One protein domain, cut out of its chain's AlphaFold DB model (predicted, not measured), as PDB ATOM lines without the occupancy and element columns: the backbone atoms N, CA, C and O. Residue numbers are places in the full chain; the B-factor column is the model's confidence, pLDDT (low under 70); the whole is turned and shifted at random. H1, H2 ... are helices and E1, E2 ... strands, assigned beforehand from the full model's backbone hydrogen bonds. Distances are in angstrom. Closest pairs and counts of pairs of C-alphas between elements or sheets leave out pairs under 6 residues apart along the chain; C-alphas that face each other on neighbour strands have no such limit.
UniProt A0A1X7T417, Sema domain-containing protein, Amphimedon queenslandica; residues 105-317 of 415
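This is residues 105 to 317 of the 415 residues of the protein "Sema domain-containing protein" of Amphimedon queenslandica (UniProt A0A1X7T417). Three sheets make a stack: the strongly twisted sheet E5 to E8 with E12 forms the middle, with the sheet E1 to E4 partly over one face, and the sheet E9 to E11, partly face to face, and helix H2 over the other. The long link of residues 265 to 304 loops past the end of H2 before E12. The printed part has 213 residues, under half of them in named elements, in the order E1 E2 E3 E4 H1 E5 E6 E7 E8 E9 E10 E11 H2 E12; the class is mixed, helices and strands. It is compact, with a radius of gyration of the C-alphas of 16.6 A and spans of 49 by 42 by 34 A.

The largest sheet has E5, residues 158 to 165, E6, 168 to 175, E7, 184 to 191 and 22.5 A long, E8, 202 to 206, and E12, 305 to 307. H2, residues 248 to 264, is 22.7 A long and ends with C-alpha 264 at (10.859, -22.003, 93.285). E1, residues 105 to 112, begins with C-alpha 105 at (-1.944, -49.696, 109.515); E2 is 118 to 125, E3 128 to 135, E4 142 to 144 and helix H1 147 to 150. E9 is residues 219 to 226, E10 230 to 237 and E11 240 to 247, 23.3 A long.

The mixed sheet runs E5 E6 E7 E8 E12. E5 to E8 form a meander, each strand the antiparallel neighbour of the one before; N 171 and O 188 of E6 and E7 are 2.8 A apart. E8 and E12 are parallel, with N 204 and O 306 at 2.9 A. H2 is on this sheet, making two layers, at a height of 8.9 A over E7, E8 and E12, and runs across the strands, at 76 degrees to E7 on the local plane; its closest C-alphas to E8 are Met 255 and Tyr 203, 6.0 A. E1 to E4 form a second meander, with N 121 and O 132 at 2.9 A; the closest C-alphas of E1 and E5 are Ser 107 and Val 158, 5.5 A. H1 is at this sheet's level, with C-alphas of Gln 150 and Ile 129 of E3 closest, 5.3 A. E9 to E11 form a third meander, with N 233 and O 244 at 2.9 A; Val 223 of E9 and Ser 161 of E5 have the closest C-alphas, 6.8 A. In H2 every O i to N i+4 pair is within hydrogen-bond range; H1 is too short for one.

The C-alphas of Ser 239 and Pro 285 are farthest apart, 52.4 A. The printed part has no cut. The links E8 to E9 and H2 to E12 are long. Mean pLDDT of the printed part is 74.6, with 71 residues under 70, among them 281 to 306.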
ATOM      1  N   ALA A 105      -2.861 -50.757 109.135       81.88
ATOM      2  CA  ALA A 105      -1.944 -49.696 109.515       81.88
ATOM      3  C   ALA A 105      -1.213 -50.031 110.802       81.88
ATOM      4  O   ALA A 105      -1.808 -50.488 111.772       81.88
ATOM      5  N   ILE A 106       0.077 -49.729 110.815       81.25
ATOM      6  CA  ILE A 106       0.906 -49.854 112.019       81.25
ATOM      7  C   ILE A 106       0.723 -48.680 112.990       81.25
ATOM      8  O   ILE A 106       1.115 -48.763 114.147       81.25
ATOM      9  N   SER A 107       0.206 -47.557 112.491       87.25
ATOM     10  CA  SER A 107      -0.112 -46.355 113.252       87.25
ATOM     11  C   SER A 107      -1.181 -45.571 112.504       87.25
ATOM     12  O   SER A 107      -1.203 -45.567 111.265       87.25
ATOM     13  N   LEU A 108      -2.069 -44.938 113.262       90.44
ATOM     14  CA  LEU A 108      -3.158 -44.123 112.759       90.44
ATOM     15  C   LEU A 108      -3.324 -42.914 113.674       90.44
ATOM     16  O   LEU A 108      -3.391 -43.056 114.890       90.44
ATOM     17  N   VAL A 109      -3.437 -41.739 113.073       93.56
ATOM     18  CA  VAL A 109      -3.982 -40.553 113.735       93.56
ATOM     19  C   VAL A 109      -5.209 -40.093 112.970       93.56
ATOM     20  O   VAL A 109      -5.247 -40.173 111.737       93.56
ATOM     21  N   VAL A 110      -6.204 -39.612 113.705       94.44
ATOM     22  CA  VAL A 110      -7.428 -39.020 113.173       94.44
ATOM     23  C   VAL A 110      -7.727 -37.748 113.949       94.44
ATOM     24  O   VAL A 110      -7.613 -37.727 115.170       94.44
ATOM     25  N   PHE A 111      -8.068 -36.678 113.241       94.06
ATOM     26  CA  PHE A 111      -8.434 -35.395 113.839       94.06
ATOM     27  C   PHE A 111      -9.344 -34.619 112.891       94.06
ATOM     28  O   PHE A 111      -9.359 -34.860 111.682       94.06
ATOM     29  N   THR A 112     -10.132 -33.701 113.435       91.75
ATOM     30  CA  THR A 112     -11.048 -32.859 112.662       91.75
ATOM     31  C   THR A 112     -10.371 -31.575 112.199       91.75
ATOM     32  O   THR A 112      -9.407 -31.100 112.800       91.75
ATOM     33  N   GLY A 113     -10.846 -31.042 111.077       84.19
ATOM     34  CA  GLY A 113     -10.494 -29.704 110.624       84.19
ATOM     35  C   GLY A 113     -11.204 -28.642 111.450       84.19
ATOM     36  O   GLY A 113     -12.342 -28.835 111.879       84.19
ATOM     37  N   GLY A 114     -10.554 -27.490 111.616       71.31
ATOM     38  CA  GLY A 114     -11.155 -26.314 112.255       71.31
ATOM     39  C   GLY A 114     -12.301 -25.698 111.441       71.31
ATOM     40  O   GLY A 114     -13.031 -24.856 111.944       71.31
ATOM     41  N   ASP A 115     -12.488 -26.137 110.192       66.00
ATOM     42  CA  ASP A 115     -13.580 -25.704 109.319       66.00
ATOM     43  C   ASP A 115     -14.914 -26.409 109.597       66.00
ATOM     44  O   ASP A 115     -15.910 -26.072 108.956       66.00
ATOM     45  N   GLY A 116     -14.937 -27.405 110.492       71.69
ATOM     46  CA  GLY A 116     -16.132 -28.196 110.796       71.69
ATOM     47  C   GLY A 116     -16.662 -28.996 109.604       71.69
ATOM     48  O   GLY A 116     -17.753 -29.539 109.681       71.69
ATOM     49  N   ASN A 117     -15.905 -29.088 108.504       79.12
ATOM     50  CA  ASN A 117     -16.363 -29.663 107.239       79.12
ATOM     51  C   ASN A 117     -15.568 -30.894 106.818       79.12
ATOM     52  O   ASN A 117     -15.978 -31.609 105.895       79.12
ATOM     53  N   SER A 118     -14.426 -31.135 107.459       87.50
ATOM     54  CA  SER A 118     -13.549 -32.235 107.109       87.50
ATOM     55  C   SER A 118     -12.837 -32.855 108.304       87.50
ATOM     56  O   SER A 118     -12.728 -32.275 109.383       87.50
ATOM     57  N   PHE A 119     -12.331 -34.063 108.096       90.19
ATOM     58  CA  PHE A 119     -11.405 -34.725 108.998       90.19
ATOM     59  C   PHE A 119     -10.220 -35.277 108.221       90.19
ATOM     60  O   PHE A 119     -10.286 -35.508 107.010       90.19
ATOM     61  N   TYR A 120      -9.139 -35.503 108.947       91.25
ATOM     62  CA  TYR A 120      -7.857 -35.905 108.412       91.25
ATOM     63  C   TYR A 120      -7.440 -37.224 109.020       91.25
ATOM     64  O   TYR A 120      -7.700 -37.494 110.193       91.25
ATOM     65  N   THR A 121      -6.748 -38.027 108.222       91.62
ATOM     66  CA  THR A 121      -6.044 -39.198 108.730       91.62
ATOM     67  C   THR A 121      -4.599 -39.204 108.271       91.62
ATOM     68  O   THR A 121      -4.259 -38.705 107.193       91.62
ATOM     69  N   GLY A 122      -3.740 -39.742 109.129       91.31
ATOM     70  CA  GLY A 122      -2.340 -40.016 108.842       91.31
ATOM     71  C   GLY A 122      -2.047 -41.461 109.207       91.31
ATOM     72  O   GLY A 122      -2.368 -41.883 110.317       91.31
ATOM     73  N   SER A 123      -1.498 -42.238 108.278       89.50
ATOM     74  CA  SER A 123      -1.184 -43.640 108.532       89.50
ATOM     75  C   SER A 123       0.000 -44.144 107.723       89.50
ATOM     76  O   SER A 123       0.372 -43.584 106.691       89.50
ATOM     77  N   TYR A 124       0.593 -45.235 108.198       87.50
ATOM     78  CA  TYR A 124       1.577 -45.998 107.440       87.50
ATOM     79  C   TYR A 124       1.031 -47.393 107.141       87.50
ATOM     80  O   TYR A 124       0.720 -48.154 108.061       87.50
ATOM     81  N   VAL A 125       0.902 -47.725 105.856       84.31
ATOM     82  CA  VAL A 125       0.284 -48.972 105.379       84.31
ATOM     83  C   VAL A 125       1.109 -49.540 104.235       84.31
ATOM     84  O   VAL A 125       1.376 -48.839 103.265       84.31
ATOM     85  N   ASN A 126       1.493 -50.818 104.305       82.12
ATOM     86  CA  ASN A 126       2.154 -51.527 103.199       82.12
ATOM     87  C   ASN A 126       3.340 -50.759 102.571       82.12
ATOM     88  O   ASN A 126       3.453 -50.705 101.352       82.12
ATOM     89  N   GLN A 127       4.210 -50.159 103.390       81.31
ATOM     90  CA  GLN A 127       5.343 -49.319 102.958       81.31
ATOM     91  C   GLN A 127       4.998 -47.933 102.396       81.31
ATOM     92  O   GLN A 127       5.864 -47.274 101.822       81.31
ATOM     93  N   HIS A 128       3.766 -47.472 102.581       82.81
ATOM     94  CA  HIS A 128       3.305 -46.175 102.105       82.81
ATOM     95  C   HIS A 128       2.954 -45.256 103.266       82.81
ATOM     96  O   HIS A 128       2.267 -45.666 104.204       82.81
ATOM     97  N   ILE A 129       3.390 -44.002 103.165       85.88
ATOM     98  CA  ILE A 129       2.984 -42.919 104.057       85.88
ATOM     99  C   ILE A 129       1.729 -42.268 103.460       85.88
ATOM    100  O   ILE A 129       1.744 -41.729 102.354       85.88
ATOM    101  N   LEU A 130       0.610 -42.342 104.172       85.50
ATOM    102  CA  LEU A 130      -0.686 -41.900 103.675       85.50
ATOM    103  C   LEU A 130      -1.184 -40.720 104.502       85.50
ATOM    104  O   LEU A 130      -1.429 -40.855 105.698       85.50
ATOM    105  N   TYR A 131      -1.395 -39.587 103.835       87.00
ATOM    106  CA  TYR A 131      -2.113 -38.439 104.386       87.00
ATOM    107  C   TYR A 131      -3.400 -38.276 103.604       87.00
ATOM    108  O   TYR A 131      -3.388 -38.299 102.367       87.00
ATOM    109  N   ARG A 132      -4.515 -38.158 104.316       85.75
ATOM    110  CA  ARG A 132      -5.832 -38.089 103.695       85.75
ATOM    111  C   ARG A 132      -6.706 -37.069 104.384       85.75
ATOM    112  O   ARG A 132      -6.570 -36.836 105.582       85.75
ATOM    113  N   GLN A 133      -7.636 -36.531 103.614       87.00
ATOM    114  CA  GLN A 133      -8.729 -35.721 104.110       87.00
ATOM    115  C   GLN A 133     -10.026 -36.151 103.474       87.00
ATOM    116  O   GLN A 133     -10.104 -36.446 102.280       87.00
ATOM    117  N   TYR A 134     -11.060 -36.097 104.287       85.38
ATOM    118  CA  TYR A 134     -12.405 -36.459 103.918       85.38
ATOM    119  C   TYR A 134     -13.350 -35.379 104.417       85.38
ATOM    120  O   TYR A 134     -13.141 -34.830 105.491       85.38
ATOM    121  N   GLY A 135     -14.390 -35.073 103.653       83.19
ATOM    122  CA  GLY A 135     -15.477 -34.232 104.146       83.19
ATOM    123  C   GLY A 135     -16.356 -34.938 105.192       83.19
ATOM    124  O   GLY A 135     -16.245 -36.147 105.397       83.19
ATOM    125  N   PHE A 136     -17.298 -34.211 105.791       83.56
ATOM    126  CA  PHE A 136     -18.440 -34.786 106.521       83.56
ATOM    127  C   PHE A 136     -19.657 -35.016 105.613       83.56
ATOM    128  O   PHE A 136     -19.575 -34.841 104.393       83.56
ATOM    129  N   ALA A 137     -20.762 -35.527 106.164       68.19
ATOM    130  CA  ALA A 137     -21.930 -35.963 105.396       68.19
ATOM    131  C   ALA A 137     -22.384 -34.919 104.351       68.19
ATOM    132  O   ALA A 137     -22.446 -33.729 104.627       68.19
ATOM    133  N   GLY A 138     -22.665 -35.373 103.123       62.91
ATOM    134  CA  GLY A 138     -23.040 -34.503 101.996       62.91
ATOM    135  C   GLY A 138     -21.868 -33.957 101.166       62.91
ATOM    136  O   GLY A 138     -22.084 -33.516 100.040       62.91
ATOM    137  N   SER A 139     -20.625 -34.051 101.651       69.69
ATOM    138  CA  SER A 139     -19.438 -33.622 100.901       69.69
ATOM    139  C   SER A 139     -18.764 -34.784 100.165       69.69
ATOM    140  O   SER A 139     -18.282 -35.723 100.794       69.69
ATOM    141  N   ALA A 140     -18.625 -34.706  98.839       66.75
ATOM    142  CA  ALA A 140     -17.830 -35.667  98.062       66.75
ATOM    143  C   ALA A 140     -16.305 -35.497  98.255       66.75
ATOM    144  O   ALA A 140     -15.522 -36.195  97.612       66.75
ATOM    145  N   LEU A 141     -15.869 -34.577  99.129       73.06
ATOM    146  CA  LEU A 141     -14.460 -34.284  99.361       73.06
ATOM    147  C   LEU A 141     -13.726 -35.530  99.867       73.06
ATOM    148  O   LEU A 141     -13.997 -36.035 100.959       73.06
ATOM    149  N   SER A 142     -12.784 -36.004  99.066       78.25
ATOM    150  CA  SER A 142     -11.813 -37.027  99.425       78.25
ATOM    151  C   SER A 142     -10.521 -36.677  98.717       78.25
ATOM    152  O   SER A 142     -10.490 -36.533  97.494       78.25
ATOM    153  N   ARG A 143      -9.465 -36.482  99.496       77.44
ATOM    154  CA  ARG A 143      -8.150 -36.111  98.998       77.44
ATOM    155  C   ARG A 143      -7.111 -36.984  99.676       77.44
ATOM    156  O   ARG A 143      -7.227 -37.300 100.858       77.44
ATOM    157  N   SER A 144      -6.100 -37.384  98.924       75.75
ATOM    158  CA  SER A 144      -5.019 -38.219  99.434       75.75
ATOM    159  C   SER A 144      -3.706 -37.870  98.768       75.75
ATOM    160  O   SER A 144      -3.676 -37.349  97.650       75.75
ATOM    161  N   THR A 145      -2.611 -38.182  99.449       72.38
ATOM    162  CA  THR A 145      -1.308 -38.228  98.796       72.38
ATOM    163  C   THR A 145      -1.287 -39.355  97.776       72.38
ATOM    164  O   THR A 145      -1.976 -40.369  97.927       72.38
ATOM    165  N   ASN A 146      -0.504 -39.188  96.712       70.00
ATOM    166  CA  ASN A 146      -0.215 -40.301  95.821       70.00
ATOM    167  C   ASN A 146       0.657 -41.317  96.570       70.00
ATOM    168  O   ASN A 146       1.771 -40.999  96.979       70.00
ATOM    169  N   ALA A 147       0.145 -42.536  96.745       67.62
ATOM    170  CA  ALA A 147       0.870 -43.599  97.427       67.62
ATOM    171  C   ALA A 147       2.213 -43.897  96.742       67.62
ATOM    172  O   ALA A 147       3.218 -43.985  97.435       67.62
ATOM    173  N   GLY A 148       2.274 -43.944  95.406       67.94
ATOM    174  CA  GLY A 148       3.528 -44.205  94.683       67.94
ATOM    175  C   GLY A 148       4.631 -43.185  94.989       67.94
ATOM    176  O   GLY A 148       5.802 -43.542  95.063       67.94
ATOM    177  N   ASP A 149       4.247 -41.938  95.266       67.62
ATOM    178  CA  ASP A 149       5.170 -40.844  95.599       67.62
ATOM    179  C   ASP A 149       5.559 -40.824  97.089       67.62
ATOM    180  O   ASP A 149       6.473 -40.108  97.504       67.62
ATOM    181  N   GLN A 150       4.854 -41.610  97.905       73.12
ATOM    182  CA  GLN A 150       5.015 -41.744  99.351       73.12
ATOM    183  C   GLN A 150       5.468 -43.150  99.754       73.12
ATOM    184  O   GLN A 150       5.194 -43.622 100.862       73.12
ATOM    185  N   GLN A 151       6.146 -43.841  98.839       74.25
ATOM    186  CA  GLN A 151       6.729 -45.142  99.108       74.25
ATOM    187  C   GLN A 151       8.023 -44.977  99.910       74.25
ATOM    188  O   GLN A 151       8.960 -44.300  99.488       74.25
ATOM    189  N   ALA A 152       8.076 -45.624 101.069       72.44
ATOM    190  CA  ALA A 152       9.194 -45.551 101.994       72.44
ATOM    191  C   ALA A 152       9.603 -46.976 102.409       72.44
ATOM    192  O   ALA A 152       9.191 -47.508 103.447       72.44
ATOM    193  N   SER A 153      10.388 -47.635 101.551       71.00
ATOM    194  CA  SER A 153      10.895 -48.987 101.804       71.00
ATOM    195  C   SER A 153      11.859 -48.993 102.989       71.00
ATOM    196  O   SER A 153      12.750 -48.154 103.077       71.00
ATOM    197  N   PHE A 154      11.680 -49.951 103.903       73.75
ATOM    198  CA  PHE A 154      12.447 -50.064 105.155       73.75
ATOM    199  C   PHE A 154      12.344 -48.844 106.088       73.75
ATOM    200  O   PHE A 154      13.125 -48.712 107.027       73.75
ATOM    201  N   PHE A 155      11.347 -47.981 105.873       79.81
ATOM    202  CA  PHE A 155      11.110 -46.790 106.675       79.81
ATOM    203  C   PHE A 155       9.723 -46.841 107.308       79.81
ATOM    204  O   PHE A 155       8.728 -46.478 106.694       79.81
ATOM    205  N   ASN A 156       9.648 -47.304 108.549       81.81
ATOM    206  CA  ASN A 156       8.412 -47.377 109.320       81.81
ATOM    207  C   ASN A 156       8.157 -46.045 110.056       81.81
ATOM    208  O   ASN A 156       8.613 -45.875 111.188       81.81
ATOM    209  N   ARG A 157       7.444 -45.110 109.413       87.62
ATOM    210  CA  ARG A 157       6.936 -43.877 110.044       87.62
ATOM    211  C   ARG A 157       5.799 -44.206 111.010       87.62
ATOM    212  O   ARG A 157       4.840 -44.868 110.620       87.62
ATOM    213  N   VAL A 158       5.877 -43.691 112.235       89.62
ATOM    214  CA  VAL A 158       4.805 -43.821 113.232       89.62
ATOM    215  C   VAL A 158       4.118 -42.474 113.397       89.62
ATOM    216  O   VAL A 158       4.756 -41.500 113.785       89.62
ATOM    217  N   PHE A 159       2.825 -42.411 113.108       91.56
ATOM    218  CA  PHE A 159       2.001 -41.245 113.400       91.56
ATOM    219  C   PHE A 159       1.627 -41.253 114.878       91.56
ATOM    220  O   PHE A 159       1.112 -42.256 115.366       91.56
ATOM    221  N   VAL A 160       1.929 -40.165 115.586       90.69
ATOM    222  CA  VAL A 160       1.786 -40.103 117.050       90.69
ATOM    223  C   VAL A 160       0.789 -39.049 117.517       90.69
ATOM    224  O   VAL A 160       0.189 -39.218 118.569       90.69
ATOM    225  N   SER A 161       0.586 -37.977 116.750       92.19
ATOM    226  CA  SER A 161      -0.473 -36.994 116.999       92.19
ATOM    227  C   SER A 161      -0.806 -36.237 115.709       92.19
ATOM    228  O   SER A 161      -0.063 -36.307 114.724       92.19
ATOM    229  N   GLY A 162      -1.921 -35.518 115.697       93.69
ATOM    230  CA  GLY A 162      -2.301 -34.632 114.607       93.69
ATOM    231  C   GLY A 162      -3.310 -33.589 115.066       93.69
ATOM    232  O   GLY A 162      -4.075 -33.828 115.996       93.69
ATOM    233  N   PHE A 163      -3.274 -32.422 114.436       93.19
ATOM    234  CA  PHE A 163      -4.136 -31.294 114.771       93.19
ATOM    235  C   PHE A 163      -4.312 -30.374 113.564       93.19
ATOM    236  O   PHE A 163      -3.498 -30.361 112.638       93.19
ATOM    237  N   PHE A 164      -5.371 -29.575 113.590       91.12
ATOM    238  CA  PHE A 164      -5.600 -28.518 112.618       91.12
ATOM    239  C   PHE A 164      -5.329 -27.162 113.269       91.12
ATOM    240  O   PHE A 164      -5.788 -26.922 114.381       91.12
ATOM    241  N   ALA A 165      -4.571 -26.298 112.599       90.31
ATOM    242  CA  ALA A 165      -4.289 -24.945 113.078       90.31
ATOM    243  C   ALA A 165      -3.895 -24.030 111.915       90.31
ATOM    244  O   ALA A 165      -3.306 -24.484 110.929       90.31
ATOM    245  N   SER A 166      -4.196 -22.737 112.009       86.19
ATOM    246  CA  SER A 166      -3.768 -21.726 111.029       86.19
ATOM    247  C   SER A 166      -4.136 -22.074 109.571       86.19
ATOM    248  O   SER A 166      -3.424 -21.703 108.640       86.19
ATOM    249  N   GLY A 167      -5.215 -22.837 109.356       83.88
ATOM    250  CA  GLY A 167      -5.642 -23.291 108.027       83.88
ATOM    251  C   GLY A 167      -4.892 -24.506 107.453       83.88
ATOM    252  O   GLY A 167      -5.103 -24.845 106.287       83.88
ATOM    253  N   TYR A 168      -4.048 -25.178 108.236       86.50
ATOM    254  CA  TYR A 168      -3.277 -26.352 107.818       86.50
ATOM    255  C   TYR A 168      -3.569 -27.573 108.687       86.50
ATOM    256  O   TYR A 168      -3.870 -27.462 109.876       86.50
ATOM    257  N   ALA A 169      -3.402 -28.755 108.093       89.56
ATOM    258  CA  ALA A 169      -3.353 -30.009 108.831       89.56
ATOM    259  C   ALA A 169      -1.903 -30.311 109.219       89.56
ATOM    260  O   ALA A 169      -1.027 -30.381 108.351       89.56
ATOM    261  N   TYR A 170      -1.655 -30.514 110.509       92.62
ATOM    262  CA  TYR A 170      -0.355 -30.907 111.029       92.62
ATOM    263  C   TYR A 170      -0.394 -32.328 111.561       92.62
ATOM    264  O   TYR A 170      -1.342 -32.753 112.218       92.62
ATOM    265  N   TYR A 171       0.688 -33.048 111.312       93.44
ATOM    266  CA  TYR A 171       0.913 -34.390 111.812       93.44
ATOM    267  C   TYR A 171       2.230 -34.397 112.567       93.44
ATOM    268  O   TYR A 171       3.253 -33.958 112.039       93.44
ATOM    269  N   VAL A 172       2.222 -34.927 113.782       91.88
ATOM    270  CA  VAL A 172       3.446 -35.233 114.512       91.88
ATOM    271  C   VAL A 172       3.762 -36.699 114.283       91.88
ATOM    272  O   VAL A 172       2.915 -37.579 114.469       91.88
ATOM    273  N   VAL A 173       4.987 -36.960 113.842       89.88
ATOM    274  CA  VAL A 173       5.443 -38.296 113.469       89.88
ATOM    275  C   VAL A 173       6.746 -38.633 114.176       89.88
ATOM    276  O   VAL A 173       7.589 -37.767 114.406       89.88
ATOM    277  N   SER A 174       6.907 -39.907 114.514       87.25
ATOM    278  CA  SER A 174       8.147 -40.499 114.992       87.25
ATOM    279  C   SER A 174       8.753 -41.326 113.867       87.25
ATOM    280  O   SER A 174       8.269 -42.407 113.526       87.25
ATOM    281  N   ASP A 175       9.828 -40.813 113.292       84.00
ATOM    282  CA  ASP A 175      10.533 -41.420 112.173       84.00
ATOM    283  C   ASP A 175      11.671 -42.327 112.659       84.00
ATOM    284  O   ASP A 175      12.365 -41.975 113.616       84.00
ATOM    285  N   PRO A 176      11.890 -43.494 112.030       79.38
ATOM    286  CA  PRO A 176      13.009 -44.370 112.341       79.38
ATOM    287  C   PRO A 176      14.330 -43.747 111.856       79.38
ATOM    288  O   PRO A 176      14.317 -42.883 110.976       79.38
ATOM    289  N   PRO A 177      15.482 -44.174 112.395       68.88
ATOM    290  CA  PRO A 177      16.783 -43.715 111.915       68.88
ATOM    291  C   PRO A 177      17.122 -44.269 110.525       68.88
ATOM    292  O   PRO A 177      16.613 -45.308 110.111       68.88
ATOM    293  N   THR A 178      18.085 -43.636 109.847       59.09
ATOM    294  CA  THR A 178      18.775 -44.203 108.668       59.09
ATOM    295  C   THR A 178      19.800 -45.267 109.057       59.09
ATOM    296  O   THR A 178      20.148 -46.113 108.241       59.09
ATOM    297  N   SER A 179      20.297 -45.229 110.296       55.75
ATOM    298  CA  SER A 179      21.182 -46.238 110.885       55.75
ATOM    299  C   SER A 179      21.106 -46.185 112.418       55.75
ATOM    300  O   SER A 179      21.052 -45.096 112.986       55.75
ATOM    301  N   GLY A 180      21.109 -47.340 113.092       61.31
ATOM    302  CA  GLY A 180      20.969 -47.435 114.556       61.31
ATOM    303  C   GLY A 180      19.516 -47.593 115.027       61.31
ATOM    304  O   GLY A 180      18.665 -48.027 114.257       61.31
ATOM    305  N   ALA A 181      19.237 -47.276 116.298       63.91
ATOM    306  CA  ALA A 181      17.920 -47.477 116.928       63.91
ATOM    307  C   ALA A 181      17.159 -46.175 117.273       63.91
ATOM    308  O   ALA A 181      15.978 -46.226 117.606       63.91
ATOM    309  N   ASN A 182      17.811 -45.013 117.182       70.25
ATOM    310  CA  ASN A 182      17.253 -43.743 117.652       70.25
ATOM    311  C   ASN A 182      16.240 -43.144 116.666       70.25
ATOM    312  O   ASN A 182      16.543 -42.982 115.488       70.25
ATOM    313  N   ARG A 183      15.049 -42.774 117.141       78.94
ATOM    314  CA  ARG A 183      13.987 -42.183 116.306       78.94
ATOM    315  C   ARG A 183      14.094 -40.653 116.247       78.94
ATOM    316  O   ARG A 183      14.947 -40.047 116.883       78.94
ATOM    317  N   ARG A 184      13.249 -39.995 115.454       78.81
ATOM    318  CA  ARG A 184      13.167 -38.528 115.401       78.81
ATOM    319  C   ARG A 184      11.724 -38.067 115.350       78.81
ATOM    320  O   ARG A 184      10.965 -38.544 114.513       78.81
ATOM    321  N   LEU A 185      11.379 -37.094 116.189       83.12
ATOM    322  CA  LEU A 185      10.101 -36.404 116.079       83.12
ATOM    323  C   LEU A 185      10.153 -35.373 114.951       83.12
ATOM    324  O   LEU A 185      11.120 -34.619 114.807       83.12
ATOM    325  N   ARG A 186       9.104 -35.341 114.139       85.38
ATOM    326  CA  ARG A 186       8.907 -34.332 113.100       85.38
ATOM    327  C   ARG A 186       7.489 -33.811 113.138       85.38
ATOM    328  O   ARG A 186       6.568 -34.548 113.482       85.38
ATOM    329  N   ILE A 187       7.337 -32.567 112.714       88.94
ATOM    330  CA  ILE A 187       6.053 -32.005 112.331       88.94
ATOM    331  C   ILE A 187       5.965 -31.976 110.811       88.94
ATOM    332  O   ILE A 187       6.884 -31.523 110.125       88.94
ATOM    333  N   VAL A 188       4.860 -32.495 110.294       89.31
ATOM    334  CA  VAL A 188       4.514 -32.480 108.880       89.31
ATOM    335  C   VAL A 188       3.313 -31.574 108.713       89.31
ATOM    336  O   VAL A 188       2.269 -31.834 109.302       89.31
ATOM    337  N   ARG A 189       3.454 -30.523 107.912       87.88
ATOM    338  CA  ARG A 189       2.362 -29.633 107.527       87.88
ATOM    339  C   ARG A 189       1.855 -30.024 106.150       87.88
ATOM    340  O   ARG A 189       2.647 -30.172 105.215       87.88
ATOM    341  N   VAL A 190       0.539 -30.121 106.021       82.62
ATOM    342  CA  VAL A 190      -0.144 -30.372 104.754       82.62
ATOM    343  C   VAL A 190      -1.175 -29.281 104.497       82.62
ATOM    344  O   VAL A 190      -1.905 -28.847 105.390       82.62
ATOM    345  N   CYS A 191      -1.206 -28.813 103.254       75.94
ATOM    346  CA  CYS A 191      -2.135 -27.787 102.802       75.94
ATOM    347  C   CYS A 191      -3.594 -28.253 102.833       75.94
ATOM    348  O   CYS A 191      -3.901 -29.382 102.457       75.94
ATOM    349  N   ASN A 192      -4.496 -27.335 103.192       70.81
ATOM    350  CA  ASN A 192      -5.940 -27.571 103.184       70.81
ATOM    351  C   ASN A 192      -6.660 -27.070 101.907       70.81
ATOM    352  O   ASN A 192      -7.879 -27.173 101.802       70.81
ATOM    353  N   ASP A 193      -5.951 -26.542 100.904       61.06
ATOM    354  CA  ASP A 193      -6.561 -25.825  99.766       61.06
ATOM    355  C   ASP A 193      -7.549 -26.676  98.949       61.06
ATOM    356  O   ASP A 193      -7.156 -27.583  98.216       61.06
ATOM    357  N   SER A 194      -8.841 -26.365  99.076       51.94
ATOM    358  CA  SER A 194      -9.974 -27.028  98.423       51.94
ATOM    359  C   SER A 194      -9.939 -27.015  96.890       51.94
ATOM    360  O   SER A 194     -10.710 -27.747  96.274       51.94
ATOM    361  N   ALA A 195      -9.087 -26.197  96.263       47.84
ATOM    362  CA  ALA A 195      -8.989 -26.095  94.806       47.84
ATOM    363  C   ALA A 195      -8.088 -27.167  94.164       47.84
ATOM    364  O   ALA A 195      -8.151 -27.371  92.950       47.84
ATOM    365  N   ALA A 196      -7.258 -27.866  94.947       52.94
ATOM    366  CA  ALA A 196      -6.338 -28.880  94.438       52.94
ATOM    367  C   ALA A 196      -6.864 -30.309  94.663       52.94
ATOM    368  O   ALA A 196      -7.197 -30.709  95.779       52.94
ATOM    369  N   ASN A 197      -6.844 -31.126  93.605       49.28
ATOM    370  CA  ASN A 197      -7.264 -32.535  93.638       49.28
ATOM    371  C   ASN A 197      -6.289 -33.473  94.395       49.28
ATOM    372  O   ASN A 197      -6.491 -34.686  94.381       49.28
ATOM    373  N   GLY A 198      -5.227 -32.966  95.038       54.62
ATOM    374  CA  GLY A 198      -4.201 -33.797  95.684       54.62
ATOM    375  C   GLY A 198      -3.552 -33.168  96.921       54.62
ATOM    376  O   GLY A 198      -3.446 -31.951  97.024       54.62
ATOM    377  N   PHE A 199      -3.068 -34.019  97.837       57.97
ATOM    378  CA  PHE A 199      -2.331 -33.668  99.078       57.97
ATOM    379  C   PHE A 199      -0.820 -33.525  98.853       57.97
ATOM    380  O   PHE A 199       0.016 -33.780  99.717       57.97
ATOM    381  N   ASN A 200      -0.455 -33.193  97.628       53.78
ATOM    382  CA  ASN A 200       0.885 -33.406  97.122       53.78
ATOM    383  C   ASN A 200       1.909 -32.522  97.868       53.78
ATOM    384  O   ASN A 200       2.987 -33.001  98.204       53.78
ATOM    385  N   ASN A 201       1.532 -31.305  98.257       62.59
ATOM    386  CA  ASN A 201       2.401 -30.351  98.945       62.59
ATOM    387  C   ASN A 201       2.522 -30.654 100.446       62.59
ATOM    388  O   ASN A 201       1.618 -30.344 101.226       62.59
ATOM    389  N   GLN A 202       3.652 -31.248 100.830       70.75
ATOM    390  CA  GLN A 202       3.974 -31.633 102.205       70.75
ATOM    391  C   GLN A 202       5.257 -30.943 102.654       70.75
ATOM    392  O   GLN A 202       6.232 -30.849 101.911       70.75
ATOM    393  N   TYR A 203       5.285 -30.492 103.899       75.19
ATOM    394  CA  TYR A 203       6.436 -29.775 104.434       75.19
ATOM    395  C   TYR A 203       6.818 -30.370 105.770       75.19
ATOM    396  O   TYR A 203       5.980 -30.478 106.660       75.19
ATOM    397  N   GLU A 204       8.072 -30.791 105.899       79.25
ATOM    398  CA  GLU A 204       8.550 -31.483 107.089       79.25
ATOM    399  C   GLU A 204       9.595 -30.651 107.823       79.25
ATOM    400  O   GLU A 204      10.525 -30.099 107.234       79.25
ATOM    401  N   LEU A 205       9.484 -30.614 109.143       78.06
ATOM    402  CA  LEU A 205      10.444 -29.968 110.022       78.06
ATOM    403  C   LEU A 205      10.757 -30.907 111.190       78.06
ATOM    404  O   LEU A 205       9.876 -31.583 111.720       78.06
ATOM    405  N   THR A 206      12.026 -30.961 111.592       75.62
ATOM    406  CA  THR A 206      12.439 -31.716 112.786       75.62
ATOM    407  C   THR A 206      12.007 -30.980 114.055       75.62
ATOM    408  O   THR A 206      12.229 -29.776 114.159       75.62
ATOM    409  N   LEU A 207      11.452 -31.709 115.025       71.00
ATOM    410  CA  LEU A 207      11.141 -31.210 116.366       71.00
ATOM    411  C   LEU A 207      12.123 -31.789 117.398       71.00
ATOM    412  O   LEU A 207      12.496 -32.958 117.302       71.00
ATOM    413  N   GLY A 208      12.508 -30.999 118.405       66.44
ATOM    414  CA  GLY A 208      13.395 -31.442 119.485       66.44
ATOM    415  C   GLY A 208      13.548 -30.411 120.606       66.44
ATOM    416  O   GLY A 208      13.588 -29.212 120.355       66.44
ATOM    417  N   CYS A 209      13.640 -30.886 121.850       64.50
ATOM    418  CA  CYS A 209      13.668 -30.033 123.043       64.50
ATOM    419  C   CYS A 209      15.049 -29.603 123.531       64.50
ATOM    420  O   CYS A 209      15.149 -28.806 124.452       64.50
ATOM    421  N   ASP A 210      16.105 -30.167 122.966       56.72
ATOM    422  CA  ASP A 210      17.491 -29.946 123.376       56.72
ATOM    423  C   ASP A 210      18.255 -29.073 122.367       56.72
ATOM    424  O   ASP A 210      19.450 -28.828 122.519       56.72
ATOM    425  N   GLY A 211      17.573 -28.618 121.306       50.62
ATOM    426  CA  GLY A 211      18.176 -27.868 120.202       50.62
ATOM    427  C   GLY A 211      19.185 -28.691 119.406       50.62
ATOM    428  O   GLY A 211      19.839 -28.157 118.510       50.62
ATOM    429  N   ASN A 212      19.315 -29.985 119.708       52.84
ATOM    430  CA  ASN A 212      20.245 -30.855 119.039       52.84
ATOM    431  C   ASN A 212      19.546 -31.489 117.840       52.84
ATOM    432  O   ASN A 212      18.529 -32.168 117.945       52.84
ATOM    433  N   ALA A 213      20.136 -31.309 116.663       51.09
ATOM    434  CA  ALA A 213      19.694 -31.992 115.456       51.09
ATOM    435  C   ALA A 213      20.139 -33.468 115.432       51.09
ATOM    436  O   ALA A 213      20.116 -34.080 114.366       51.09
ATOM    437  N   ALA A 214      20.595 -34.040 116.551       51.75
ATOM    438  CA  ALA A 214      21.024 -35.431 116.660       51.75
ATOM    439  C   ALA A 214      19.835 -36.375 116.907       51.75
ATOM    440  O   ALA A 214      18.784 -35.985 117.405       51.75
ATOM    441  N   PHE A 215      19.980 -37.644 116.518       51.31
ATOM    442  CA  PHE A 215      18.989 -38.670 116.839       51.31
ATOM    443  C   PHE A 215      19.088 -39.035 118.319       51.31
ATOM    444  O   PHE A 215      20.118 -39.553 118.753       51.31
ATOM    445  N   PHE A 216      18.004 -38.844 119.058       58.62
ATOM    446  CA  PHE A 216      17.823 -39.365 120.411       58.62
ATOM    447  C   PHE A 216      16.614 -40.305 120.418       58.62
ATOM    448  O   PHE A 216      15.906 -40.396 119.422       58.62
ATOM    449  N   SER A 217      16.379 -41.070 121.481       61.12
ATOM    450  CA  SER A 217      15.185 -41.925 121.577       61.12
ATOM    451  C   SER A 217      14.134 -41.268 122.481       61.12
ATOM    452  O   SER A 217      13.946 -41.744 123.600       61.12
ATOM    453  N   PRO A 218      13.462 -40.168 122.063       69.06
ATOM    454  CA  PRO A 218      12.397 -39.598 122.870       69.06
ATOM    455  C   PRO A 218      11.214 -40.551 122.910       69.06
ATOM    456  O   PRO A 218      10.734 -41.011 121.872       69.06
ATOM    457  N   THR A 219      10.680 -40.760 124.103       77.81
ATOM    458  CA  THR A 219       9.283 -41.161 124.235       77.81
ATOM    459  C   THR A 219       8.456 -39.882 124.203       77.81
ATOM    460  O   THR A 219       8.605 -39.039 125.086       77.81
ATOM    461  N   LEU A 220       7.634 -39.696 123.169       84.62
ATOM    462  CA  LEU A 220       6.644 -38.621 123.177       84.62
ATOM    463  C   LEU A 220       5.643 -38.923 124.295       84.62
ATOM    464  O   LEU A 220       5.077 -40.013 124.321       84.62
ATOM    465  N   ILE A 221       5.471 -37.975 125.211       88.06
ATOM    466  CA  ILE A 221       4.462 -38.061 126.265       88.06
ATOM    467  C   ILE A 221       3.138 -37.575 125.687       88.06
ATOM    468  O   ILE A 221       2.168 -38.320 125.695       88.06
ATOM    469  N   ASP A 222       3.115 -36.349 125.155       89.62
ATOM    470  CA  ASP A 222       1.897 -35.750 124.610       89.62
ATOM    471  C   ASP A 222       2.207 -34.507 123.749       89.62
ATOM    472  O   ASP A 222       3.318 -33.960 123.788       89.62
ATOM    473  N   VAL A 223       1.222 -34.064 122.966       91.44
ATOM    474  CA  VAL A 223       1.275 -32.869 122.109       91.44
ATOM    475  C   VAL A 223       0.016 -32.051 122.329       91.44
ATOM    476  O   VAL A 223      -1.088 -32.582 122.269       91.44
ATOM    477  N   SER A 224       0.166 -30.740 122.497       92.75
ATOM    478  CA  SER A 224      -0.982 -29.848 122.636       92.75
ATOM    479  C   SER A 224      -0.781 -28.538 121.887       92.75
ATOM    480  O   SER A 224       0.349 -28.104 121.679       92.75
ATOM    481  N   VAL A 225      -1.878 -27.910 121.469       92.19
ATOM    482  CA  VAL A 225      -1.866 -26.635 120.751       92.19
ATOM    483  C   VAL A 225      -2.749 -25.646 121.486       92.19
ATOM    484  O   VAL A 225      -3.892 -25.954 121.809       92.19
ATOM    485  N   ILE A 226      -2.213 -24.454 121.727       90.88
ATOM    486  CA  ILE A 226      -2.915 -23.352 122.378       90.88
ATOM    487  C   ILE A 226      -3.212 -22.285 121.334       90.88
ATOM    488  O   ILE A 226      -2.294 -21.809 120.659       90.88
ATOM    489  N   ASN A 227      -4.496 -21.937 121.215       86.44
ATOM    490  CA  ASN A 227      -5.002 -20.837 120.393       86.44
ATOM    491  C   ASN A 227      -4.537 -20.862 118.921       86.44
ATOM    492  O   ASN A 227      -4.326 -19.822 118.318       86.44
ATOM    493  N   GLU A 228      -4.287 -22.048 118.354       86.56
ATOM    494  CA  GLU A 228      -3.692 -22.210 117.013       86.56
ATOM    495  C   GLU A 228      -2.336 -21.500 116.793       86.56
ATOM    496  O   GLU A 228      -1.866 -21.390 115.658       86.56
ATOM    497  N   GLU A 229      -1.671 -21.062 117.864       88.12
ATOM    498  CA  GLU A 229      -0.441 -20.268 117.804       88.12
ATOM    499  C   GLU A 229       0.745 -20.983 118.438       88.12
ATOM    500  O   GLU A 229       1.843 -20.985 117.875       88.12
ATOM    501  N   THR A 230       0.539 -21.600 119.601       89.62
ATOM    502  CA  THR A 230       1.619 -22.215 120.377       89.62
ATOM    503  C   THR A 230       1.486 -23.728 120.360       89.62
ATOM    504  O   THR A 230       0.512 -24.283 120.859       89.62
ATOM    505  N   LEU A 231       2.500 -24.406 119.825       91.38
ATOM    506  CA  LEU A 231       2.644 -25.854 119.888       91.38
ATOM    507  C   LEU A 231       3.470 -26.237 121.115       91.38
ATOM    508  O   LEU A 231       4.617 -25.818 121.249       91.38
ATOM    509  N   LEU A 232       2.913 -27.092 121.961       90.19
ATOM    510  CA  LEU A 232       3.587 -27.726 123.082       90.19
ATOM    511  C   LEU A 232       3.913 -29.178 122.741       90.19
ATOM    512  O   LEU A 232       3.039 -29.929 122.304       90.19
ATOM    513  N   ILE A 233       5.152 -29.591 122.999       87.75
ATOM    514  CA  ILE A 233       5.535 -31.005 122.989       87.75
ATOM    515  C   ILE A 233       6.107 -31.386 124.347       87.75
ATOM    516  O   ILE A 233       6.980 -30.693 124.869       87.75
ATOM    517  N   ALA A 234       5.630 -32.496 124.898       87.62
ATOM    518  CA  ALA A 234       6.196 -33.114 126.086       87.62
ATOM    519  C   ALA A 234       6.922 -34.397 125.681       87.62
ATOM    520  O   ALA A 234       6.335 -35.282 125.056       87.62
ATOM    521  N   ILE A 235       8.204 -34.509 126.019       84.31
ATOM    522  CA  ILE A 235       9.035 -35.660 125.665       84.31
ATOM    523  C   ILE A 235       9.809 -36.165 126.876       84.31
ATOM    524  O   ILE A 235      10.263 -35.383 127.706       84.31
ATOM    525  N   ARG A 236      10.022 -37.475 126.933       82.50
ATOM    526  CA  ARG A 236      10.902 -38.136 127.895       82.50
ATOM    527  C   ARG A 236      12.164 -38.610 127.191       82.50
ATOM    528  O   ARG A 236      12.080 -39.411 126.257       82.50
ATOM    529  N   ALA A 237      13.318 -38.150 127.656       75.44
ATOM    530  CA  ALA A 237      14.635 -38.583 127.191       75.44
ATOM    531  C   ALA A 237      15.524 -38.871 128.405       75.44
ATOM    532  O   ALA A 237      15.577 -38.059 129.322       75.44
ATOM    533  N   ASP A 238      16.174 -40.039 128.440       73.88
ATOM    534  CA  ASP A 238      17.064 -40.456 129.537       73.88
ATOM    535  C   ASP A 238      16.446 -40.286 130.942       73.88
ATOM    536  O   ASP A 238      17.090 -39.823 131.881       73.88
ATOM    537  N   SER A 239      15.160 -40.644 131.071       74.25
ATOM    538  CA  SER A 239      14.350 -40.492 132.295       74.25
ATOM    539  C   SER A 239      14.102 -39.046 132.753       74.25
ATOM    540  O   SER A 239      13.603 -38.839 133.857       74.25
ATOM    541  N   VAL A 240      14.393 -38.058 131.905       77.00
ATOM    542  CA  VAL A 240      14.077 -36.645 132.127       77.00
ATOM    543  C   VAL A 240      12.924 -36.229 131.220       77.00
ATOM    544  O   VAL A 240      12.998 -36.338 129.992       77.00
ATOM    545  N   ASP A 241      11.861 -35.733 131.845       81.69
ATOM    546  CA  ASP A 241      10.704 -35.166 131.159       81.69
ATOM    547  C   ASP A 241      10.994 -33.698 130.820       81.69
ATOM    548  O   ASP A 241      11.376 -32.911 131.685       81.69
ATOM    549  N   ASN A 242      10.838 -33.340 129.548       79.62
ATOM    550  CA  ASN A 242      11.071 -32.002 129.012       79.62
ATOM    551  C   ASN A 242       9.832 -31.521 128.265       79.62
ATOM    552  O   ASN A 242       9.169 -32.304 127.580       79.62
ATOM    553  N   ILE A 243       9.553 -30.220 128.356       82.06
ATOM    554  CA  ILE A 243       8.448 -29.592 127.633       82.06
ATOM    555  C   ILE A 243       8.960 -28.389 126.862       82.06
ATOM    556  O   ILE A 243       9.620 -27.508 127.419       82.06
ATOM    557  N   CYS A 244       8.615 -28.348 125.582       81.00
ATOM    558  CA  CYS A 244       9.026 -27.283 124.684       81.00
ATOM    559  C   CYS A 244       7.835 -26.638 124.026       81.00
ATOM    560  O   CYS A 244       6.867 -27.311 123.675       81.00
ATOM    561  N   SER A 245       7.967 -25.332 123.845       85.62
ATOM    562  CA  SER A 245       7.021 -24.520 123.111       85.62
ATOM    563  C   SER A 245       7.626 -24.097 121.778       85.62
ATOM    564  O   SER A 245       8.828 -23.820 121.677       85.62
ATOM    565  N   TYR A 246       6.782 -24.053 120.757       85.19
ATOM    566  CA  TYR A 246       7.114 -23.527 119.445       85.19
ATOM    567  C   TYR A 246       6.010 -22.603 118.969       85.19
ATOM    568  O   TYR A 246       4.827 -22.890 119.154       85.19
ATOM    569  N   SER A 247       6.404 -21.535 118.285       87.94
ATOM    570  CA  SER A 247       5.460 -20.715 117.545       87.94
ATOM    571  C   SER A 247       5.105 -21.398 116.223       87.94
ATOM    572  O   SER A 247       5.980 -21.682 115.399       87.94
ATOM    573  N   LEU A 248       3.816 -21.647 115.991       89.00
ATOM    574  CA  LEU A 248       3.329 -22.183 114.720       89.00
ATOM    575  C   LEU A 248       3.583 -21.207 113.564       89.00
ATOM    576  O   LEU A 248       3.851 -21.649 112.448       89.00
ATOM    577  N   SER A 249       3.585 -19.893 113.813       89.19
ATOM    578  CA  SER A 249       3.921 -18.898 112.785       89.19
ATOM    579  C   SER A 249       5.397 -18.972 112.366       89.19
ATOM    580  O   SER A 249       5.706 -18.851 111.177       89.19
ATOM    581  N   GLU A 250       6.306 -19.258 113.302       87.06
ATOM    582  CA  GLU A 250       7.722 -19.503 113.006       87.06
ATOM    583  C   GLU A 250       7.917 -20.817 112.235       87.06
ATOM    584  O   GLU A 250       8.610 -20.832 111.214       87.06
ATOM    585  N   ILE A 251       7.250 -21.900 112.662       86.75
ATOM    586  CA  ILE A 251       7.234 -23.183 111.936       86.75
ATOM    587  C   ILE A 251       6.791 -22.961 110.485       86.75
ATOM    588  O   ILE A 251       7.466 -23.403 109.553       86.75
ATOM    589  N   ASN A 252       5.688 -22.234 110.294       86.75
ATOM    590  CA  ASN A 252       5.161 -21.908 108.975       86.75
ATOM    591  C   ASN A 252       6.156 -21.108 108.140       86.75
ATOM    592  O   ASN A 252       6.438 -21.490 107.007       86.75
ATOM    593  N   SER A 253       6.746 -20.062 108.718       86.12
ATOM    594  CA  SER A 253       7.728 -19.213 108.036       86.12
ATOM    595  C   SER A 253       8.946 -20.009 107.554       86.12
ATOM    596  O   SER A 253       9.428 -19.804 106.440       86.12
ATOM    597  N   LEU A 254       9.431 -20.958 108.360       85.06
ATOM    598  CA  LEU A 254      10.564 -21.814 107.998       85.06
ATOM    599  C   LEU A 254      10.215 -22.823 106.902       85.06
ATOM    600  O   LEU A 254      11.011 -23.035 105.983       85.06
ATOM    601  N   MET A 255       9.027 -23.423 106.962       84.62
ATOM    602  CA  MET A 255       8.542 -24.309 105.903       84.62
ATOM    603  C   MET A 255       8.331 -23.555 104.582       84.62
ATOM    604  O   MET A 255       8.690 -24.066 103.519       84.62
ATOM    605  N   ASP A 256       7.819 -22.326 104.640       81.31
ATOM    606  CA  ASP A 256       7.627 -21.460 103.473       81.31
ATOM    607  C   ASP A 256       8.969 -21.034 102.857       81.31
ATOM    608  O   ASP A 256       9.136 -21.052 101.634       81.31
ATOM    609  N   ALA A 257       9.967 -20.722 103.690       81.00
ATOM    610  CA  ALA A 257      11.324 -20.426 103.237       81.00
ATOM    611  C   ALA A 257      11.985 -21.641 102.564       81.00
ATOM    612  O   ALA A 257      12.601 -21.501 101.504       81.00
ATOM    613  N   ALA A 258      11.822 -22.842 103.132       80.44
ATOM    614  CA  ALA A 258      12.333 -24.078 102.540       80.44
ATOM    615  C   ALA A 258      11.671 -24.375 101.186       80.44
ATOM    616  O   ALA A 258      12.351 -24.734 100.222       80.44
ATOM    617  N   TYR A 259      10.360 -24.152 101.078       78.12
ATOM    618  CA  TYR A 259       9.641 -24.238  99.811       78.12
ATOM    619  C   TYR A 259      10.179 -23.250  98.775       78.12
ATOM    620  O   TYR A 259      10.496 -23.648  97.654       78.12
ATOM    621  N   LYS A 260      10.318 -21.973  99.144       78.38
ATOM    622  CA  LYS A 260      10.828 -20.930  98.250       78.38
ATOM    623  C   LYS A 260      12.218 -21.299  97.723       78.38
ATOM    624  O   LYS A 260      12.423 -21.333  96.511       78.38
ATOM    625  N   SER A 261      13.121 -21.683  98.621       80.06
ATOM    626  CA  SER A 261      14.486 -22.100  98.294       80.06
ATOM    627  C   SER A 261      14.524 -23.336  97.385       80.06
ATOM    628  O   SER A 261      15.237 -23.329  96.379       80.06
ATOM    629  N   CYS A 262      13.753 -24.384  97.685       78.38
ATOM    630  CA  CYS A 262      13.833 -25.643  96.946       78.38
ATOM    631  C   CYS A 262      12.961 -25.667  95.681       78.38
ATOM    632  O   CYS A 262      13.444 -25.970  94.594       78.38
ATOM    633  N   VAL A 263      11.670 -25.353  95.796       74.88
ATOM    634  CA  VAL A 263      10.685 -25.557  94.719       74.88
ATOM    635  C   VAL A 263      10.723 -24.432  93.689       74.88
ATOM    636  O   VAL A 263      10.621 -24.700  92.487       74.88
ATOM    637  N   VAL A 264      10.863 -23.187  94.155       74.38
ATOM    638  CA  VAL A 264      10.859 -22.003  93.285       74.38
ATOM    639  C   VAL A 264      12.267 -21.722  92.772       74.38
ATOM    640  O   VAL A 264      12.481 -21.667  91.560       74.38
ATOM    641  N   ASP A 265      13.232 -21.606  93.685       77.69
ATOM    642  CA  ASP A 265      14.586 -21.164  93.348       77.69
ATOM    643  C   ASP A 265      15.505 -22.329  92.927       77.69
ATOM    644  O   ASP A 265      16.500 -22.110  92.240       77.69
ATOM    645  N   GLY A 266      15.164 -23.579  93.272       77.44
ATOM    646  CA  GLY A 266      15.920 -24.768  92.848       77.44
ATOM    647  C   GLY A 266      17.224 -24.997  93.579       77.44
ATOM    648  O   GLY A 266      18.149 -25.580  93.021       77.44
ATOM    649  N   THR A 267      17.330 -24.497  94.801       79.31
ATOM    650  CA  THR A 267      18.580 -24.506  95.556       79.31
ATOM    651  C   THR A 267      18.617 -25.670  96.543       79.31
ATOM    652  O   THR A 267      17.649 -25.937  97.249       79.31
ATOM    653  N   GLY A 268      19.754 -26.368  96.605       78.56
ATOM    654  CA  GLY A 268      19.992 -27.437  97.576       78.56
ATOM    655  C   GLY A 268      19.283 -28.762  97.268       78.56
ATOM    656  O   GLY A 268      19.107 -29.151  96.114       78.56
ATOM    657  N   ASN A 269      18.926 -29.483  98.332       77.81
ATOM    658  CA  ASN A 269      18.245 -30.778  98.284       77.81
ATOM    659  C   ASN A 269      16.907 -30.695  99.019       77.81
ATOM    660  O   ASN A 269      16.733 -29.861  99.906       77.81
ATOM    661  N   LYS A 270      15.984 -31.610  98.708       75.38
ATOM    662  CA  LYS A 270      14.665 -31.672  99.351       75.38
ATOM    663  C   LYS A 270      14.734 -31.958 100.849       75.38
ATOM    664  O   LYS A 270      13.771 -31.671 101.536       75.38
ATOM    665  N   ASN A 271      15.829 -32.519 101.368       77.06
ATOM    666  CA  ASN A 271      16.027 -32.837 102.796       77.06
ATOM    667  C   ASN A 271      14.911 -33.700 103.428       77.06
ATOM    668  O   ASN A 271      14.654 -33.635 104.633       77.06
ATOM    669  N   VAL A 272      14.252 -34.532 102.621       77.38
ATOM    670  CA  VAL A 272      13.248 -35.499 103.074       77.38
ATOM    671  C   VAL A 272      13.952 -36.806 103.388       77.38
ATOM    672  O   VAL A 272      14.643 -37.363 102.546       77.38
ATOM    673  N   PHE A 273      13.811 -37.279 104.619       72.81
ATOM    674  CA  PHE A 273      14.710 -38.295 105.167       72.81
ATOM    675  C   PHE A 273      14.350 -39.731 104.791       72.81
ATOM    676  O   PHE A 273      15.221 -40.586 104.688       72.81
ATOM    677  N   TRP A 274      13.064 -39.989 104.582       76.44
ATOM    678  CA  TRP A 274      12.561 -41.280 104.120       76.44
ATOM    679  C   TRP A 274      12.692 -41.471 102.611       76.44
ATOM    680  O   TRP A 274      12.466 -42.566 102.102       76.44
ATOM    681  N   GLN A 275      13.078 -40.409 101.904       70.75
ATOM    682  CA  GLN A 275      13.459 -40.456 100.506       70.75
ATOM    683  C   GLN A 275      14.982 -40.448 100.396       70.75
ATOM    684  O   GLN A 275      15.696 -39.945 101.264       70.75
ATOM    685  N   SER A 276      15.499 -41.008  99.305       63.84
ATOM    686  CA  SER A 276      16.900 -40.815  98.934       63.84
ATOM    687  C   SER A 276      17.198 -39.319  98.736       63.84
ATOM    688  O   SER A 276      16.289 -38.500  98.606       63.84
ATOM    689  N   SER A 277      18.476 -38.926  98.739       67.50
ATOM    690  CA  SER A 277      18.858 -37.520  98.549       67.50
ATOM    691  C   SER A 277      18.426 -37.019  97.166       67.50
ATOM    692  O   SER A 277      19.121 -37.245  96.177       67.50
ATOM    693  N   VAL A 278      17.289 -36.324  97.103       72.12
ATOM    694  CA  VAL A 278      16.749 -35.717  95.879       72.12
ATOM    695  C   VAL A 278      17.133 -34.240  95.821       72.12
ATOM    696  O   VAL A 278      16.827 -33.472  96.736       72.12
ATOM    697  N   THR A 279      17.777 -33.831  94.728       76.50
ATOM    698  CA  THR A 279      18.124 -32.430  94.454       76.50
ATOM    699  C   THR A 279      16.880 -31.601  94.140       76.50
ATOM    700  O   THR A 279      15.921 -32.090  93.538       76.50
ATOM    701  N   CYS A 280      16.886 -30.336  94.549       78.06
ATOM    702  CA  CYS A 280      15.832 -29.389  94.211       78.06
ATOM    703  C   CYS A 280      15.879 -29.048  92.711       78.06
ATOM    704  O   CYS A 280      16.933 -28.724  92.169       78.06
ATOM    705  N   LEU A 281      14.733 -29.135  92.031       69.81
ATOM    706  CA  LEU A 281      14.590 -28.833  90.604       69.81
ATOM    707  C   LEU A 281      13.854 -27.489  90.467       69.81
ATOM    708  O   LEU A 281      12.626 -27.455  90.445       69.81
ATOM    709  N   GLY A 282      14.578 -26.367  90.461       62.19
ATOM    710  CA  GLY A 282      13.963 -25.036  90.305       62.19
ATOM    711  C   GLY A 282      13.933 -24.532  88.870       62.19
ATOM    712  O   GLY A 282      14.298 -25.239  87.934       62.19
ATOM    713  N   GLY A 283      13.526 -23.269  88.709       54.31
ATOM    714  CA  GLY A 283      13.818 -22.506  87.491       54.31
ATOM    715  C   GLY A 283      12.795 -22.560  86.352       54.31
ATOM    716  O   GLY A 283      13.152 -22.217  85.229       54.31
ATOM    717  N   SER A 284      11.529 -22.924  86.586       53.25
ATOM    718  CA  SER A 284      10.477 -22.672  85.584       53.25
ATOM    719  C   SER A 284       9.940 -21.238  85.725       53.25
ATOM    720  O   SER A 284       9.391 -20.907  86.780       53.25
ATOM    721  N   PRO A 285      10.056 -20.375  84.696       47.66
ATOM    722  CA  PRO A 285       9.420 -19.060  84.703       47.66
ATOM    723  C   PRO A 285       7.901 -19.219  84.872       47.66
ATOM    724  O   PRO A 285       7.283 -19.976  84.128       47.66
ATOM    725  N   GLY A 286       7.301 -18.520  85.841       50.00
ATOM    726  CA  GLY A 286       5.843 -18.498  86.036       50.00
ATOM    727  C   GLY A 286       5.296 -19.296  87.224       50.00
ATOM    728  O   GLY A 286       4.082 -19.331  87.404       50.00
ATOM    729  N   LEU A 287       6.144 -19.891  88.072       53.78
ATOM    730  CA  LEU A 287       5.699 -20.393  89.378       53.78
ATOM    731  C   LEU A 287       5.494 -19.218  90.345       53.78
ATOM    732  O   LEU A 287       6.385 -18.835  91.099       53.78
ATOM    733  N   SER A 288       4.307 -18.622  90.279       51.28
ATOM    734  CA  SER A 288       3.807 -17.623  91.223       51.28
ATOM    735  C   SER A 288       2.562 -18.176  91.908       51.28
ATOM    736  O   SER A 288       1.625 -18.578  91.223       51.28
ATOM    737  N   GLY A 289       2.532 -18.191  93.237       53.88
ATOM    738  CA  GLY A 289       1.377 -18.676  93.984       53.88
ATOM    739  C   GLY A 289       1.703 -18.959  95.443       53.88
ATOM    740  O   GLY A 289       2.863 -18.917  95.854       53.88
ATOM    741  N   SER A 290       0.663 -19.242  96.225       59.69
ATOM    742  CA  SER A 290       0.830 -19.760  97.581       59.69
ATOM    743  C   SER A 290       1.415 -21.174  97.537       59.69
ATOM    744  O   SER A 290       1.213 -21.919  96.572       59.69
ATOM    745  N   ILE A 291       2.060 -21.572  98.630       64.81
ATOM    746  CA  ILE A 291       2.613 -22.911  98.854       64.81
ATOM    747  C   ILE A 291       1.609 -24.062  98.639       64.81
ATOM    748  O   ILE A 291       1.999 -25.208  98.406       64.81
ATOM    749  N   CYS A 292       0.312 -23.754  98.686       64.62
ATOM    750  CA  CYS A 292      -0.776 -24.705  98.502       64.62
ATOM    751  C   CYS A 292      -1.306 -24.790  97.067       64.62
ATOM    752  O   CYS A 292      -1.963 -25.768  96.729       64.62
ATOM    753  N   SER A 293      -0.963 -23.827  96.209       56.38
ATOM    754  CA  SER A 293      -1.548 -23.668  94.868       56.38
ATOM    755  C   SER A 293      -0.700 -24.213  93.710       56.38
ATOM    756  O   SER A 293      -1.124 -24.153  92.558       56.38
ATOM    757  N   ILE A 294       0.492 -24.758  93.980       54.38
ATOM    758  CA  ILE A 294       1.395 -25.261  92.934       54.38
ATOM    759  C   ILE A 294       1.385 -26.790  92.916       54.38
ATOM    760  O   ILE A 294       1.806 -27.424  93.879       54.38
ATOM    761  N   SER A 295       0.944 -27.394  91.810       51.16
ATOM    762  CA  SER A 295       1.159 -28.819  91.541       51.16
ATOM    763  C   SER A 295       2.551 -29.013  90.933       51.16
ATOM    764  O   SER A 295       2.761 -28.678  89.766       51.16
ATOM    765  N   ASP A 296       3.516 -29.538  91.690       46.88
ATOM    766  CA  ASP A 296       4.825 -29.887  91.125       46.88
ATOM    767  C   ASP A 296       4.736 -31.211  90.345       46.88
ATOM    768  O   ASP A 296       4.974 -32.285  90.885       46.88
ATOM    769  N   SER A 297       4.338 -31.141  89.072       42.81
ATOM    770  CA  SER A 297       4.255 -32.283  88.146       42.81
ATOM    771  C   SER A 297       5.521 -32.466  87.288       42.81
ATOM    772  O   SER A 297       5.495 -33.183  86.289       42.81
ATOM    773  N   ARG A 298       6.633 -31.799  87.639       47.47
ATOM    774  CA  ARG A 298       7.800 -31.602  86.753       47.47
ATOM    775  C   ARG A 298       8.737 -32.808  86.608       47.47
ATOM    776  O   ARG A 298       9.630 -32.771  85.764       47.47
ATOM    777  N   SER A 299       8.550 -33.886  87.363       41.84
ATOM    778  CA  SER A 299       9.297 -35.140  87.195       41.84
ATOM    779  C   SER A 299       8.333 -36.316  87.102       41.84
ATOM    780  O   SER A 299       7.315 -36.333  87.788       41.84
ATOM    781  N   GLY A 300       8.678 -37.349  86.322       41.97
ATOM    782  CA  GLY A 300       7.957 -38.638  86.264       41.97
ATOM    783  C   GLY A 300       7.916 -39.428  87.588       41.97
ATOM    784  O   GLY A 300       7.618 -40.614  87.585       41.97
ATOM    785  N   ALA A 301       8.243 -38.763  88.693       41.50
ATOM    786  CA  ALA A 301       8.052 -39.136  90.083       41.50
ATOM    787  C   ALA A 301       8.028 -37.811  90.876       41.50
ATOM    788  O   ALA A 301       9.099 -37.254  91.159       41.50
ATOM    789  N   PRO A 302       6.864 -37.196  91.130       44.78
ATOM    790  CA  PRO A 302       6.805 -35.973  91.910       44.78
ATOM    791  C   PRO A 302       6.793 -36.331  93.397       44.78
ATOM    792  O   PRO A 302       5.838 -36.899  93.896       44.78
ATOM    793  N   ALA A 303       7.826 -35.951  94.145       49.06
ATOM    794  CA  ALA A 303       7.706 -35.871  95.600       49.06
ATOM    795  C   ALA A 303       7.679 -34.397  96.013       49.06
ATOM    796  O   ALA A 303       8.733 -33.761  96.007       49.06
ATOM    797  N   PRO A 304       6.529 -33.815  96.364       54.84
ATOM    798  CA  PRO A 304       6.411 -32.411  96.757       54.84
ATOM    799  C   PRO A 304       6.597 -32.260  98.274       54.84
ATOM    800  O   PRO A 304       6.036 -31.366  98.903       54.84
ATOM    801  N   ALA A 305       7.385 -33.168  98.860       66.75
ATOM    802  CA  ALA A 305       7.850 -33.082 100.228       66.75
ATOM    803  C   ALA A 305       9.148 -32.263 100.260       66.75
ATOM    804  O   ALA A 305      10.096 -32.563  99.526       66.75
ATOM    805  N   VAL A 306       9.194 -31.230 101.099       69.69
ATOM    806  CA  VAL A 306      10.413 -30.453 101.363       69.69
ATOM    807  C   VAL A 306      10.654 -30.398 102.865       69.69
ATOM    808  O   VAL A 306       9.784 -30.008 103.641       69.69
ATOM    809  N   GLY A 307      11.849 -30.812 103.262       70.06
ATOM    810  CA  GLY A 307      12.371 -30.738 104.610       70.06
ATOM    811  C   GLY A 307      13.109 -29.427 104.858       70.06
ATOM    812  O   GLY A 307      13.934 -28.993 104.048       70.06
ATOM    813  N   VAL A 308      12.862 -28.818 106.012       69.62
ATOM    814  CA  VAL A 308      13.661 -27.686 106.495       69.62
ATOM    815  C   VAL A 308      15.030 -28.206 106.956       69.62
ATOM    816  O   VAL A 308      15.116 -29.124 107.773       69.62
ATOM    817  N   SER A 309      16.110 -27.637 106.413       63.50
ATOM    818  CA  SER A 309      17.495 -28.051 106.698       63.50
ATOM    819  C   SER A 309      18.024 -27.557 108.043       63.50
ATOM    820  O   SER A 309      18.855 -28.230 108.651       63.50
ATOM    821  N   ASN A 310      17.552 -26.400 108.511       64.38
ATOM    822  CA  ASN A 310      17.972 -25.817 109.779       64.38
ATOM    823  C   ASN A 310      17.001 -26.225 110.900       64.38
ATOM    824  O   ASN A 310      15.787 -26.111 110.712       64.38
ATOM    825  N   PRO A 311      17.500 -26.697 112.056       60.34
ATOM    826  CA  PRO A 311      16.645 -26.986 113.200       60.34
ATOM    827  C   PRO A 311      15.998 -25.697 113.718       60.34
ATOM    828  O   PRO A 311      16.621 -24.634 113.714       60.34
ATOM    829  N   LEU A 312      14.744 -25.800 114.158       65.50
ATOM    830  CA  LEU A 312      14.031 -24.686 114.775       65.50
ATOM    831  C   LEU A 312      14.630 -24.412 116.160       65.50
ATOM    832  O   LEU A 312      14.943 -25.351 116.900       65.50
ATOM    833  N   THR A 313      14.802 -23.138 116.513       60.38
ATOM    834  CA  THR A 313      15.263 -22.786 117.860       60.38
ATOM    835  C   THR A 313      14.075 -22.952 118.798       60.38
ATOM    836  O   THR A 313      13.157 -22.142 118.793       60.38
ATOM    837  N   HIS A 314      14.041 -24.046 119.557       62.91
ATOM    838  CA  HIS A 314      12.985 -24.267 120.541       62.91
ATOM    839  C   HIS A 314      13.041 -23.181 121.620       62.91
ATOM    840  O   HIS A 314      14.122 -22.773 122.052       62.91
ATOM    841  N   THR A 315      11.872 -22.759 122.105       60.44
ATOM    842  CA  THR A 315      11.802 -22.007 123.355       60.44
ATOM    843  C   THR A 315      11.411 -22.989 124.449       60.44
ATOM    844  O   THR A 315      10.254 -23.411 124.558       60.44
ATOM    845  N   GLY A 316      12.406 -23.435 125.219       58.09
ATOM    846  CA  GLY A 316      12.166 -24.282 126.381       58.09
ATOM    847  C   GLY A 316      11.278 -23.543 127.380       58.09
ATOM    848  O   GLY A 316      11.527 -22.372 127.676       58.09
ATOM    849  N   LEU A 317      10.243 -24.208 127.896       62.28
ATOM    850  CA  LEU A 317       9.481 -23.631 128.998       62.28
ATOM    851  C   LEU A 317      10.396 -23.555 130.220       62.28
ATOM    852  O   LEU A 317      11.033 -24.546 130.588       62.28
TER     853      LEU A 317